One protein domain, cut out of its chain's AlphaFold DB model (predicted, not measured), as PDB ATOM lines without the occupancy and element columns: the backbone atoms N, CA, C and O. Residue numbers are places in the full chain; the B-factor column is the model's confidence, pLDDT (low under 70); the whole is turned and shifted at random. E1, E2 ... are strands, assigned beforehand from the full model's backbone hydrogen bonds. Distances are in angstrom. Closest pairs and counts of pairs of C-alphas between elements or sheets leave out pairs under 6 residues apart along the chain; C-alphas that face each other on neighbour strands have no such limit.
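What this domain is: This is residues 6 to 85 of the 93 residues of an uncharacterized protein of Halomonas sp. ND22Bw (UniProt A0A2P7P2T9). The model is one long, twisted sheet of antiparallel strands with no named helix over either face; E1, E2, E3, E5 and E6 run along its length, and short E4 folds back beside the end of E3. The turned ends of the hairpins E2 and E3, and E5 and E6, curve away from the slab at one end, while the E1 to E2 loop, residues 17 to 23, reaches out at the opposite end. The printed part has 80 residues, with six named strands, E1 to E6 along the chain, in a branched sheet; the class is all strand. The whole is loose, with a radius of gyration of the C-alphas of 15.7 A and spans of 56 by 22 by 19 A.

How they stand to each other: E1, residues 6 to 16, and E2, residues 24 to 38, form an antiparallel hairpin at 171 degrees; N 10 and O 30 are 2.8 A apart, within hydrogen-bond range. E3, residues 41 to 55, lies on the other side of E2 from E1, antiparallel to E2 at 177 degrees, with N 50 and O 29 2.8 A apart. E1, E2, E3 and E4, residues 58 to 60, form a meander, each strand the antiparallel neighbour of the one before. E3 has staggered pairing: on its side away from E2 it has E5, residues 64 to 73, beside residues 41 to 48 and E4 beside residues 51 to 55. N 53 and O 59 of E3 and E4 are 2.9 A apart, and N 47 and O 67 of E3 and E5 are 2.8 A apart. E4 and E5 meet only through their link. E6, residues 75 to 85, is an edge strand in a hairpin with E5, antiparallel at 157 degrees, with N 68 and O 80 3.0 A apart. The closest C-alphas of E4 and E6, those of Thr 60 and Ser 85, are 5.8 A apart. E1 is apart from E4, E5 and E6, and E2 from E6.

Where its parts are: E1 begins at C-alpha 6, (-27.825, 82.155, 46.738), and is 32.9 A long. E2 is 32.0 A long and bends by 102 degrees at residue 35. E3 is 28.3 A long and bends by 93 degrees at residue 52. E4 has three residues, 7.0 A. E5, 23.5 A, begins at C-alpha 64, (-5.740, 77.861, 46.520), and bends by 77 degrees at residue 69. E6, 27.0 A, bends by 73 degrees at residue 79 and ends at C-alpha 85, (-5.694, 72.096, 46.670).

The domain as a whole: The outline is a rod; the two C-alphas farthest apart, those of Asp 20 and Ala 75, are 55.7 A apart. The printed part has no cut. The link from E1 to E2 is short, with 7 residues, and the other four links are tight. The mean pLDDT of the printed part is 95.0, and no printed residue is under 70.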
ATOM      1  N   GLN A   6     -27.615  80.765  47.138       93.94
ATOM      2  CA  GLN A   6     -27.825  82.155  46.738       93.94
ATOM      3  C   GLN A   6     -26.474  82.788  46.369       93.94
ATOM      4  O   GLN A   6     -25.500  82.612  47.091       93.94
ATOM      5  N   GLY A   7     -26.408  83.539  45.269       93.94
ATOM      6  CA  GLY A   7     -25.172  84.181  44.807       93.94
ATOM      7  C   GLY A   7     -24.842  83.823  43.363       93.94
ATOM      8  O   GLY A   7     -25.729  83.458  42.590       93.94
ATOM      9  N   SER A   8     -23.567  83.945  42.997       94.06
ATOM     10  CA  SER A   8     -23.100  83.660  41.638       94.06
ATOM     11  C   SER A   8     -21.739  82.981  41.643       94.06
ATOM     12  O   SER A   8     -20.911  83.241  42.510       94.06
ATOM     13  N   VAL A   9     -21.521  82.127  40.649       95.12
ATOM     14  CA  VAL A   9     -20.229  81.516  40.349       95.12
ATOM     15  C   VAL A   9     -19.986  81.701  38.859       95.12
ATOM     16  O   VAL A   9     -20.858  81.391  38.047       95.12
ATOM     17  N   GLY A  10     -18.819  82.226  38.510       96.88
ATOM     18  CA  GLY A  10     -18.311  82.262  37.146       96.88
ATOM     19  C   GLY A  10     -17.295  81.148  36.948       96.88
ATOM     20  O   GLY A  10     -16.491  80.884  37.840       96.88
ATOM     21  N   PHE A  11     -17.321  80.500  35.787       97.75
ATOM     22  CA  PHE A  11     -16.295  79.543  35.397       97.75
ATOM     23  C   PHE A  11     -15.905  79.748  33.940       97.75
ATOM     24  O   PHE A  11     -16.765  79.797  33.059       97.75
ATOM     25  N   GLU A  12     -14.603  79.807  33.698       98.19
ATOM     26  CA  GLU A  12     -14.006  79.783  32.371       98.19
ATOM     27  C   GLU A  12     -13.072  78.582  32.277       98.19
ATOM     28  O   GLU A  12     -12.264  78.337  33.171       98.19
ATOM     29  N   GLY A  13     -13.171  77.828  31.186       97.69
ATOM     30  CA  GLY A  13     -12.346  76.650  30.955       97.69
ATOM     31  C   GLY A  13     -11.885  76.578  29.509       97.69
ATOM     32  O   GLY A  13     -12.580  77.037  28.601       97.69
ATOM     33  N   ARG A  14     -10.715  75.979  29.294       97.31
ATOM     34  CA  ARG A  14     -10.213  75.643  27.964       97.31
ATOM     35  C   ARG A  14      -9.713  74.211  27.921       97.31
ATOM     36  O   ARG A  14      -9.194  73.683  28.902       97.31
ATOM     37  N   PHE A  15      -9.826  73.646  26.733       96.81
ATOM     38  CA  PHE A  15      -9.169  72.417  26.340       96.81
ATOM     39  C   PHE A  15      -8.364  72.714  25.081       96.81
ATOM     40  O   PHE A  15      -8.856  73.356  24.150       96.81
ATOM     41  N   ASP A  16      -7.124  72.259  25.083       96.06
ATOM     42  CA  ASP A  16      -6.179  72.404  23.993       96.06
ATOM     43  C   ASP A  16      -5.928  71.028  23.394       96.06
ATOM     44  O   ASP A  16      -5.367  70.143  24.042       96.06
ATOM     45  N   TRP A  17      -6.342  70.853  22.144       93.94
ATOM     46  CA  TRP A  17      -6.073  69.643  21.379       93.94
ATOM     47  C   TRP A  17      -5.000  69.925  20.343       93.94
ATOM     48  O   TRP A  17      -5.077  70.897  19.590       93.94
ATOM     49  N   THR A  18      -4.021  69.032  20.263       90.50
ATOM     50  CA  THR A  18      -3.024  69.031  19.195       90.50
ATOM     51  C   THR A  18      -2.996  67.657  18.542       90.50
ATOM     52  O   THR A  18      -3.516  66.684  19.085       90.50
ATOM     53  N   LYS A  19      -2.428  67.577  17.338       92.88
ATOM     54  CA  LYS A  19      -2.358  66.320  16.589       92.88
ATOM     55  C   LYS A  19      -1.408  65.304  17.237       92.88
ATOM     56  O   LYS A  19      -1.680  64.110  17.166       92.88
ATOM     57  N   ASP A  20      -0.319  65.786  17.835       94.62
ATOM     58  CA  ASP A  20       0.856  64.972  18.170       94.62
ATOM     59  C   ASP A  20       1.228  65.015  19.667       94.62
ATOM     60  O   ASP A  20       2.258  64.464  20.054       94.62
ATOM     61  N   ALA A  21       0.417  65.654  20.518       90.81
ATOM     62  CA  ALA A  21       0.636  65.702  21.964       90.81
ATOM     63  C   ALA A  21      -0.643  65.405  22.754       90.81
ATOM     64  O   ALA A  21      -1.761  65.514  22.240       90.81
ATOM     65  N   GLU A  22      -0.461  65.041  24.022       91.75
ATOM     66  CA  GLU A  22      -1.564  64.836  24.956       91.75
ATOM     67  C   GLU A  22      -2.402  66.120  25.098       91.75
ATOM     68  O   GLU A  22      -1.833  67.213  25.191       91.75
ATOM     69  N   PRO A  23      -3.745  66.022  25.107       93.88
ATOM     70  CA  PRO A  23      -4.595  67.182  25.329       93.88
ATOM     71  C   PRO A  23      -4.333  67.813  26.696       93.88
ATOM     72  O   PRO A  23      -4.295  67.115  27.710       93.88
ATOM     73  N   THR A  24      -4.226  69.138  26.739       96.38
ATOM     74  CA  THR A  24      -4.130  69.885  27.999       96.38
ATOM     75  C   THR A  24      -5.432  70.617  28.283       96.38
ATOM     76  O   THR A  24      -6.239  70.872  27.389       96.38
ATOM     77  N   SER A  25      -5.664  70.960  29.545       97.62
ATOM     78  CA  SER A  25      -6.837  71.735  29.940       97.62
ATOM     79  C   SER A  25      -6.521  72.630  31.124       97.62
ATOM     80  O   SER A  25      -5.662  72.314  31.939       97.62
ATOM     81  N   SER A  26      -7.216  73.756  31.218       98.19
ATOM     82  CA  SER A  26      -7.090  74.676  32.345       98.19
ATOM     83  C   SER A  26      -8.398  75.418  32.562       98.19
ATOM     84  O   SER A  26      -9.229  75.512  31.658       98.19
ATOM     85  N   GLY A  27      -8.578  75.997  33.742       98.31
ATOM     86  CA  GLY A  27      -9.764  76.794  34.023       98.31
ATOM     87  C   GLY A  27      -9.602  77.733  35.203       98.31
ATOM     88  O   GLY A  27      -8.621  77.672  35.941       98.31
ATOM     89  N   ARG A  28     -10.586  78.610  35.372       98.25
ATOM     90  CA  ARG A  28     -10.681  79.553  36.479       98.25
ATOM     91  C   ARG A  28     -12.127  79.630  36.937       98.25
ATOM     92  O   ARG A  28     -13.017  79.913  36.139       98.25
ATOM     93  N   LEU A  29     -12.345  79.374  38.218       97.81
ATOM     94  CA  LEU A  29     -13.616  79.597  38.892       97.81
ATOM     95  C   LEU A  29     -13.501  80.849  39.753       97.81
ATOM     96  O   LEU A  29     -12.511  81.010  40.460       97.81
ATOM     97  N   THR A  30     -14.525  81.693  39.737       97.81
ATOM     98  CA  THR A  30     -14.604  82.901  40.561       97.81
ATOM     99  C   THR A  30     -15.957  82.970  41.244       97.81
ATOM    100  O   THR A  30     -16.991  82.749  40.614       97.81
ATOM    101  N   THR A  31     -15.965  83.335  42.521       97.00
ATOM    102  CA  THR A  31     -17.191  83.669  43.248       97.00
ATOM    103  C   THR A  31     -17.012  84.987  44.004       97.00
ATOM    104  O   THR A  31     -16.098  85.097  44.823       97.00
ATOM    105  N   PRO A  32     -17.869  86.000  43.768       94.88
ATOM    106  CA  PRO A  32     -17.861  87.246  44.535       94.88
ATOM    107  C   PRO A  32     -18.612  87.132  45.873       94.88
ATOM    108  O   PRO A  32     -18.616  88.080  46.658       94.88
ATOM    109  N   GLY A  33     -19.278  86.003  46.132       95.06
ATOM    110  CA  GLY A  33     -20.109  85.793  47.311       95.06
ATOM    111  C   GLY A  33     -21.161  84.725  47.048       95.06
ATOM    112  O   GLY A  33     -22.099  84.945  46.278       95.06
ATOM    113  N   LEU A  34     -20.994  83.578  47.700       95.81
ATOM    114  CA  LEU A  34     -21.914  82.453  47.632       95.81
ATOM    115  C   LEU A  34     -22.391  82.078  49.036       95.81
ATOM    116  O   LEU A  34     -21.588  81.805  49.927       95.81
ATOM    117  N   ASP A  35     -23.706  82.026  49.197       95.88
ATOM    118  CA  ASP A  35     -24.385  81.558  50.396       95.88
ATOM    119  C   ASP A  35     -24.977  80.180  50.122       95.88
ATOM    120  O   ASP A  35     -25.704  80.001  49.141       95.88
ATOM    121  N   PHE A  36     -24.709  79.208  50.987       93.81
ATOM    122  CA  PHE A  36     -25.240  77.853  50.832       93.81
ATOM    123  C   PHE A  36     -25.273  77.098  52.158       93.81
ATOM    124  O   PHE A  36     -24.644  77.493  53.138       93.81
ATOM    125  N   VAL A  37     -26.000  75.982  52.193       91.94
ATOM    126  CA  VAL A  37     -25.983  75.056  53.334       91.94
ATOM    127  C   VAL A  37     -25.110  73.854  52.988       91.94
ATOM    128  O   VAL A  37     -25.438  73.076  52.096       91.94
ATOM    129  N   SER A  38     -23.985  73.721  53.688       88.94
ATOM    130  CA  SER A  38     -23.104  72.553  53.622       88.94
ATOM    131  C   SER A  38     -23.538  71.487  54.640       88.94
ATOM    132  O   SER A  38     -24.287  71.804  55.568       88.94
ATOM    133  N   PRO A  39     -23.027  70.244  54.555       89.25
ATOM    134  CA  PRO A  39     -23.237  69.243  55.604       89.25
ATOM    135  C   PRO A  39     -22.757  69.683  56.996       89.25
ATOM    136  O   PRO A  39     -23.305  69.230  57.995       89.25
ATOM    137  N   ALA A  40     -21.749  70.560  57.068       87.50
ATOM    138  CA  ALA A  40     -21.243  71.090  58.332       87.50
ATOM    139  C   ALA A  40     -22.114  72.230  58.886       87.50
ATOM    140  O   ALA A  40     -22.138  72.445  60.092       87.50
ATOM    141  N   GLY A  41     -22.824  72.968  58.032       91.75
ATOM    142  CA  GLY A  41     -23.565  74.156  58.440       91.75
ATOM    143  C   GLY A  41     -23.784  75.166  57.317       91.75
ATOM    144  O   GLY A  41     -23.322  74.983  56.186       91.75
ATOM    145  N   ALA A  42     -24.498  76.247  57.638       94.06
ATOM    146  CA  ALA A  42     -24.740  77.345  56.706       94.06
ATOM    147  C   ALA A  42     -23.468  78.181  56.521       94.06
ATOM    148  O   ALA A  42     -22.913  78.669  57.500       94.06
ATOM    149  N   VAL A  43     -23.033  78.349  55.273       95.56
ATOM    150  CA  VAL A  43     -21.907  79.195  54.867       95.56
ATOM    151  C   VAL A  43     -22.455  80.488  54.278       95.56
ATOM    152  O   VAL A  43     -23.392  80.465  53.472       95.56
ATOM    153  N   LYS A  44     -21.857  81.612  54.667       96.50
ATOM    154  CA  LYS A  44     -22.199  82.944  54.173       96.50
ATOM    155  C   LYS A  44     -21.006  83.614  53.514       96.50
ATOM    156  O   LYS A  44     -19.906  83.614  54.061       96.50
ATOM    157  N   GLY A  45     -21.243  84.194  52.341       96.88
ATOM    158  CA  GLY A  45     -20.289  85.044  51.645       96.88
ATOM    159  C   GLY A  45     -19.015  84.336  51.194       96.88
ATOM    160  O   GLY A  45     -17.954  84.949  51.260       96.88
ATOM    161  N   LEU A  46     -19.087  83.078  50.734       97.31
ATOM    162  CA  LEU A  46     -17.912  82.385  50.196       97.31
ATOM    163  C   LEU A  46     -17.383  83.119  48.952       97.31
ATOM    164  O   LEU A  46     -18.109  83.317  47.972       97.31
ATOM    165  N   LYS A  47     -16.111  83.501  49.002       97.69
ATOM    166  CA  LYS A  47     -15.433  84.364  48.034       97.69
ATOM    167  C   LYS A  47     -14.072  83.801  47.668       97.69
ATOM    168  O   LYS A  47     -13.377  83.248  48.519       97.69
ATOM    169  N   GLY A  48     -13.685  84.019  46.416       97.56
ATOM    170  CA  GLY A  48     -12.324  83.795  45.948       97.56
ATOM    171  C   GLY A  48     -12.259  83.291  44.516       97.56
ATOM    172  O   GLY A  48     -13.252  83.285  43.778       97.56
ATOM    173  N   ASP A  49     -11.053  82.881  44.146       97.94
ATOM    174  CA  ASP A  49     -10.684  82.441  42.812       97.94
ATOM    175  C   ASP A  49      -9.946  81.105  42.894       97.94
ATOM    176  O   ASP A  49      -8.994  80.959  43.659       97.94
ATOM    177  N   VAL A  50     -10.360  80.142  42.076       98.12
ATOM    178  CA  VAL A  50      -9.747  78.812  42.005       98.12
ATOM    179  C   VAL A  50      -9.212  78.593  40.599       98.12
ATOM    180  O   VAL A  50      -9.970  78.606  39.627       98.12
ATOM    181  N   ALA A  51      -7.905  78.391  40.486       98.38
ATOM    182  CA  ALA A  51      -7.230  78.062  39.240       98.38
ATOM    183  C   ALA A  51      -7.106  76.542  39.082       98.38
ATOM    184  O   ALA A  51      -6.631  75.846  39.980       98.38
ATOM    185  N   PHE A  52      -7.485  76.040  37.909       98.38
ATOM    186  CA  PHE A  52      -7.379  74.638  37.520       98.38
ATOM    187  C   PHE A  52      -6.245  74.452  36.516       98.38
ATOM    188  O   PHE A  52      -6.229  75.102  35.468       98.38
ATOM    189  N   THR A  53      -5.320  73.545  36.830       97.94
ATOM    190  CA  THR A  53      -4.212  73.133  35.950       97.94
ATOM    191  C   THR A  53      -4.558  71.907  35.110       97.94
ATOM    192  O   THR A  53      -3.818  71.575  34.190       97.94
ATOM    193  N   SER A  54      -5.661  71.228  35.432       97.00
ATOM    194  CA  SER A  54      -6.277  70.189  34.611       97.00
ATOM    195  C   SER A  54      -7.770  70.103  34.933       97.00
ATOM    196  O   SER A  54      -8.186  70.277  36.078       97.00
ATOM    197  N   LEU A  55      -8.587  69.837  33.918       96.56
ATOM    198  CA  LEU A  55     -10.026  69.599  34.043       96.56
ATOM    199  C   LEU A  55     -10.378  68.108  33.933       96.56
ATOM    200  O   LEU A  55     -11.447  67.697  34.378       96.56
ATOM    201  N   THR A  56      -9.481  67.291  33.372       93.44
ATOM    202  CA  THR A  56      -9.651  65.838  33.226       93.44
ATOM    203  C   THR A  56      -8.308  65.111  33.415       93.44
ATOM    204  O   THR A  56      -7.580  64.939  32.438       93.44
ATOM    205  N   PRO A  57      -7.954  64.669  34.640       93.25
ATOM    206  CA  PRO A  57      -8.729  64.770  35.881       93.25
ATOM    207  C   PRO A  57      -8.753  66.198  36.436       93.25
ATOM    208  O   PRO A  57      -7.949  67.038  36.038       93.25
ATOM    209  N   LEU A  58      -9.682  66.476  37.347       95.88
ATOM    210  CA  LEU A  58      -9.827  67.797  37.953       95.88
ATOM    211  C   LEU A  58      -8.685  68.053  38.946       95.88
ATOM    212  O   LEU A  58      -8.607  67.379  39.967       95.88
ATOM    213  N   ILE A  59      -7.810  69.012  38.643       97.31
ATOM    214  CA  ILE A  59      -6.647  69.373  39.465       97.31
ATOM    215  C   ILE A  59      -6.571  70.897  39.563       97.31
ATOM    216  O   ILE A  59      -6.665  71.595  38.547       97.31
ATOM    217  N   THR A  60      -6.379  71.422  40.773       98.19
ATOM    218  CA  THR A  60      -6.127  72.854  40.983       98.19
ATOM    219  C   THR A  60      -4.636  73.164  40.986       98.19
ATOM    220  O   THR A  60      -3.796  72.302  41.233       98.19
ATOM    221  N   ALA A  61      -4.290  74.437  40.803       97.69
ATOM    222  CA  ALA A  61      -2.990  74.919  41.251       97.69
ATOM    223  C   ALA A  61      -2.832  74.681  42.775       97.69
ATOM    224  O   ALA A  61      -3.837  74.559  43.484       97.69
ATOM    225  N   PRO A  62      -1.600  74.590  43.302       95.50
ATOM    226  CA  PRO A  62      -1.384  74.436  44.737       95.50
ATOM    227  C   PRO A  62      -1.804  75.697  45.511       95.50
ATOM    228  O   PRO A  62      -1.852  76.790  44.943       95.50
ATOM    229  N   ASN A  63      -2.058  75.552  46.815       95.38
ATOM    230  CA  ASN A  63      -2.309  76.649  47.764       95.38
ATOM    231  C   ASN A  63      -3.433  77.612  47.331       95.38
ATOM    232  O   ASN A  63      -3.278  78.831  47.387       95.38
ATOM    233  N   GLN A  64      -4.555  77.070  46.852       97.69
ATOM    234  CA  GLN A  64      -5.740  77.861  46.520       97.69
ATOM    235  C   GLN A  64      -6.369  78.422  47.781       97.69
ATOM    236  O   GLN A  64      -6.425  77.739  48.800       97.69
ATOM    237  N   HIS A  65      -6.876  79.645  47.693       97.19
ATOM    238  CA  HIS A  65      -7.379  80.383  48.840       97.19
ATOM    239  C   HIS A  65      -8.848  80.748  48.656       97.19
ATOM    240  O   HIS A  65      -9.243  81.268  47.611       97.19
ATOM    241  N   LEU A  66      -9.655  80.464  49.673       96.69
ATOM    242  CA  LEU A  66     -11.049  80.878  49.754       96.69
ATOM    243  C   LEU A  66     -11.320  81.482  51.124       96.69
ATOM    244  O   LEU A  66     -10.824  81.010  52.144       96.69
ATOM    245  N   THR A  67     -12.187  82.485  51.144       97.69
ATOM    246  CA  THR A  67     -12.657  83.113  52.382       97.69
ATOM    247  C   THR A  67     -14.165  83.000  52.495       97.69
ATOM    248  O   THR A  67     -14.852  83.021  51.473       97.69
ATOM    249  N   ALA A  68     -14.694  82.944  53.712       97.12
ATOM    250  CA  ALA A  68     -16.126  83.082  53.960       97.12
ATOM    251  C   ALA A  68     -16.385  84.020  55.139       97.12
ATOM    252  O   ALA A  68     -15.622  84.061  56.105       97.12
ATOM    253  N   ASP A  69     -17.489  84.758  55.068       97.06
ATOM    254  CA  ASP A  69     -17.859  85.723  56.098       97.06
ATOM    255  C   ASP A  69     -18.252  84.992  57.393       97.06
ATOM    256  O   ASP A  69     -17.799  85.372  58.477       97.06
ATOM    257  N   SER A  70     -19.031  83.907  57.288       96.00
ATOM    258  CA  SER A  70     -19.312  83.029  58.426       96.00
ATOM    259  C   SER A  70     -19.698  81.594  58.055       96.00
ATOM    260  O   SER A  70     -20.083  81.286  56.923       96.00
ATOM    261  N   LEU A  71     -19.580  80.710  59.046       94.88
ATOM    262  CA  LEU A  71     -20.045  79.330  59.050       94.88
ATOM    263  C   LEU A  71     -20.803  79.072  60.361       94.88
ATOM    264  O   LEU A  71     -20.247  79.189  61.452       94.88
ATOM    265  N   SER A  72     -22.075  78.688  60.261       92.75
ATOM    266  CA  SER A  72     -22.920  78.368  61.417       92.75
ATOM    267  C   SER A  72     -22.968  76.856  61.675       92.75
ATOM    268  O   SER A  72     -23.710  76.145  60.996       92.75
ATOM    269  N   VAL A  73     -22.224  76.373  62.681       86.56
ATOM    270  CA  VAL A  73     -22.171  74.958  63.119       86.56
ATOM    271  C   VAL A  73     -22.614  74.846  64.580       86.56
ATOM    272  O   VAL A  73     -21.811  74.628  65.484       86.56
ATOM    273  N   GLY A  74     -23.895  75.099  64.860       82.62
ATOM    274  CA  GLY A  74     -24.424  75.185  66.234       82.62
ATOM    275  C   GLY A  74     -23.982  76.439  67.012       82.62
ATOM    276  O   GLY A  74     -24.781  77.002  67.754       82.62
ATOM    277  N   ALA A  75     -22.761  76.920  66.779       83.75
ATOM    278  CA  ALA A  75     -22.255  78.253  67.090       83.75
ATOM    279  C   ALA A  75     -21.713  78.910  65.804       83.75
ATOM    280  O   ALA A  75     -21.434  78.221  64.818       83.75
ATOM    281  N   GLU A  76     -21.593  80.238  65.791       89.75
ATOM    282  CA  GLU A  76     -21.113  80.982  64.622       89.75
ATOM    283  C   GLU A  76     -19.587  81.134  64.642       89.75
ATOM    284  O   GLU A  76     -19.011  81.629  65.612       89.75
ATOM    285  N   VAL A  77     -18.945  80.720  63.548       93.62
ATOM    286  CA  VAL A  77     -17.539  81.004  63.242       93.62
ATOM    287  C   VAL A  77     -17.515  82.084  62.172       93.62
ATOM    288  O   VAL A  77     -18.185  81.944  61.154       93.62
ATOM    289  N   THR A  78     -16.760  83.154  62.389       94.75
ATOM    290  CA  THR A  78     -16.673  84.290  61.464       94.75
ATOM    291  C   THR A  78     -15.284  84.394  60.845       94.75
ATOM    292  O   THR A  78     -14.318  83.874  61.400       94.75
ATOM    293  N   ALA A  79     -15.195  85.076  59.700       93.06
ATOM    294  CA  ALA A  79     -13.946  85.350  58.987       93.06
ATOM    295  C   ALA A  79     -13.119  84.081  58.716       93.06
ATOM    296  O   ALA A  79     -11.963  83.965  59.126       93.06
ATOM    297  N   LEU A  80     -13.735  83.112  58.037       94.12
ATOM    298  CA  LEU A  80     -13.054  81.888  57.648       94.12
ATOM    299  C   LEU A  80     -12.057  82.176  56.534       94.12
ATOM    300  O   LEU A  80     -12.370  82.863  55.561       94.12
ATOM    301  N   ASP A  81     -10.891  81.564  56.670       95.19
ATOM    302  CA  ASP A  81      -9.788  81.607  55.730       95.19
ATOM    303  C   ASP A  81      -9.328  80.160  55.509       95.19
ATOM    304  O   ASP A  81      -8.962  79.465  56.461       95.19
ATOM    305  N   LEU A  82      -9.448  79.676  54.273       93.31
ATOM    306  CA  LEU A  82      -9.144  78.304  53.895       93.31
ATOM    307  C   LEU A  82      -8.098  78.296  52.787       93.31
ATOM    308  O   LEU A  82      -8.306  78.870  51.717       93.31
ATOM    309  N   THR A  83      -7.026  77.546  53.014       96.00
ATOM    310  CA  THR A  83      -6.105  77.130  51.957       96.00
ATOM    311  C   THR A  83      -6.375  75.672  51.610       96.00
ATOM    312  O   THR A  83      -6.566  74.855  52.506       96.00
ATOM    313  N   PHE A  84      -6.440  75.344  50.323       95.12
ATOM    314  CA  PHE A  84      -6.667  73.981  49.854       95.12
ATOM    315  C   PHE A  84      -6.000  73.738  48.498       95.12
ATOM    316  O   PHE A  84      -5.475  74.640  47.843       95.12
ATOM    317  N   SER A  85      -6.009  72.496  48.041       95.06
ATOM    318  CA  SER A  85      -5.694  72.096  46.670       95.06
ATOM    319  C   SER A  85      -6.520  70.866  46.299       95.06
ATOM    320  O   SER A  85      -7.036  70.182  47.178       95.06
TER     321      SER A  85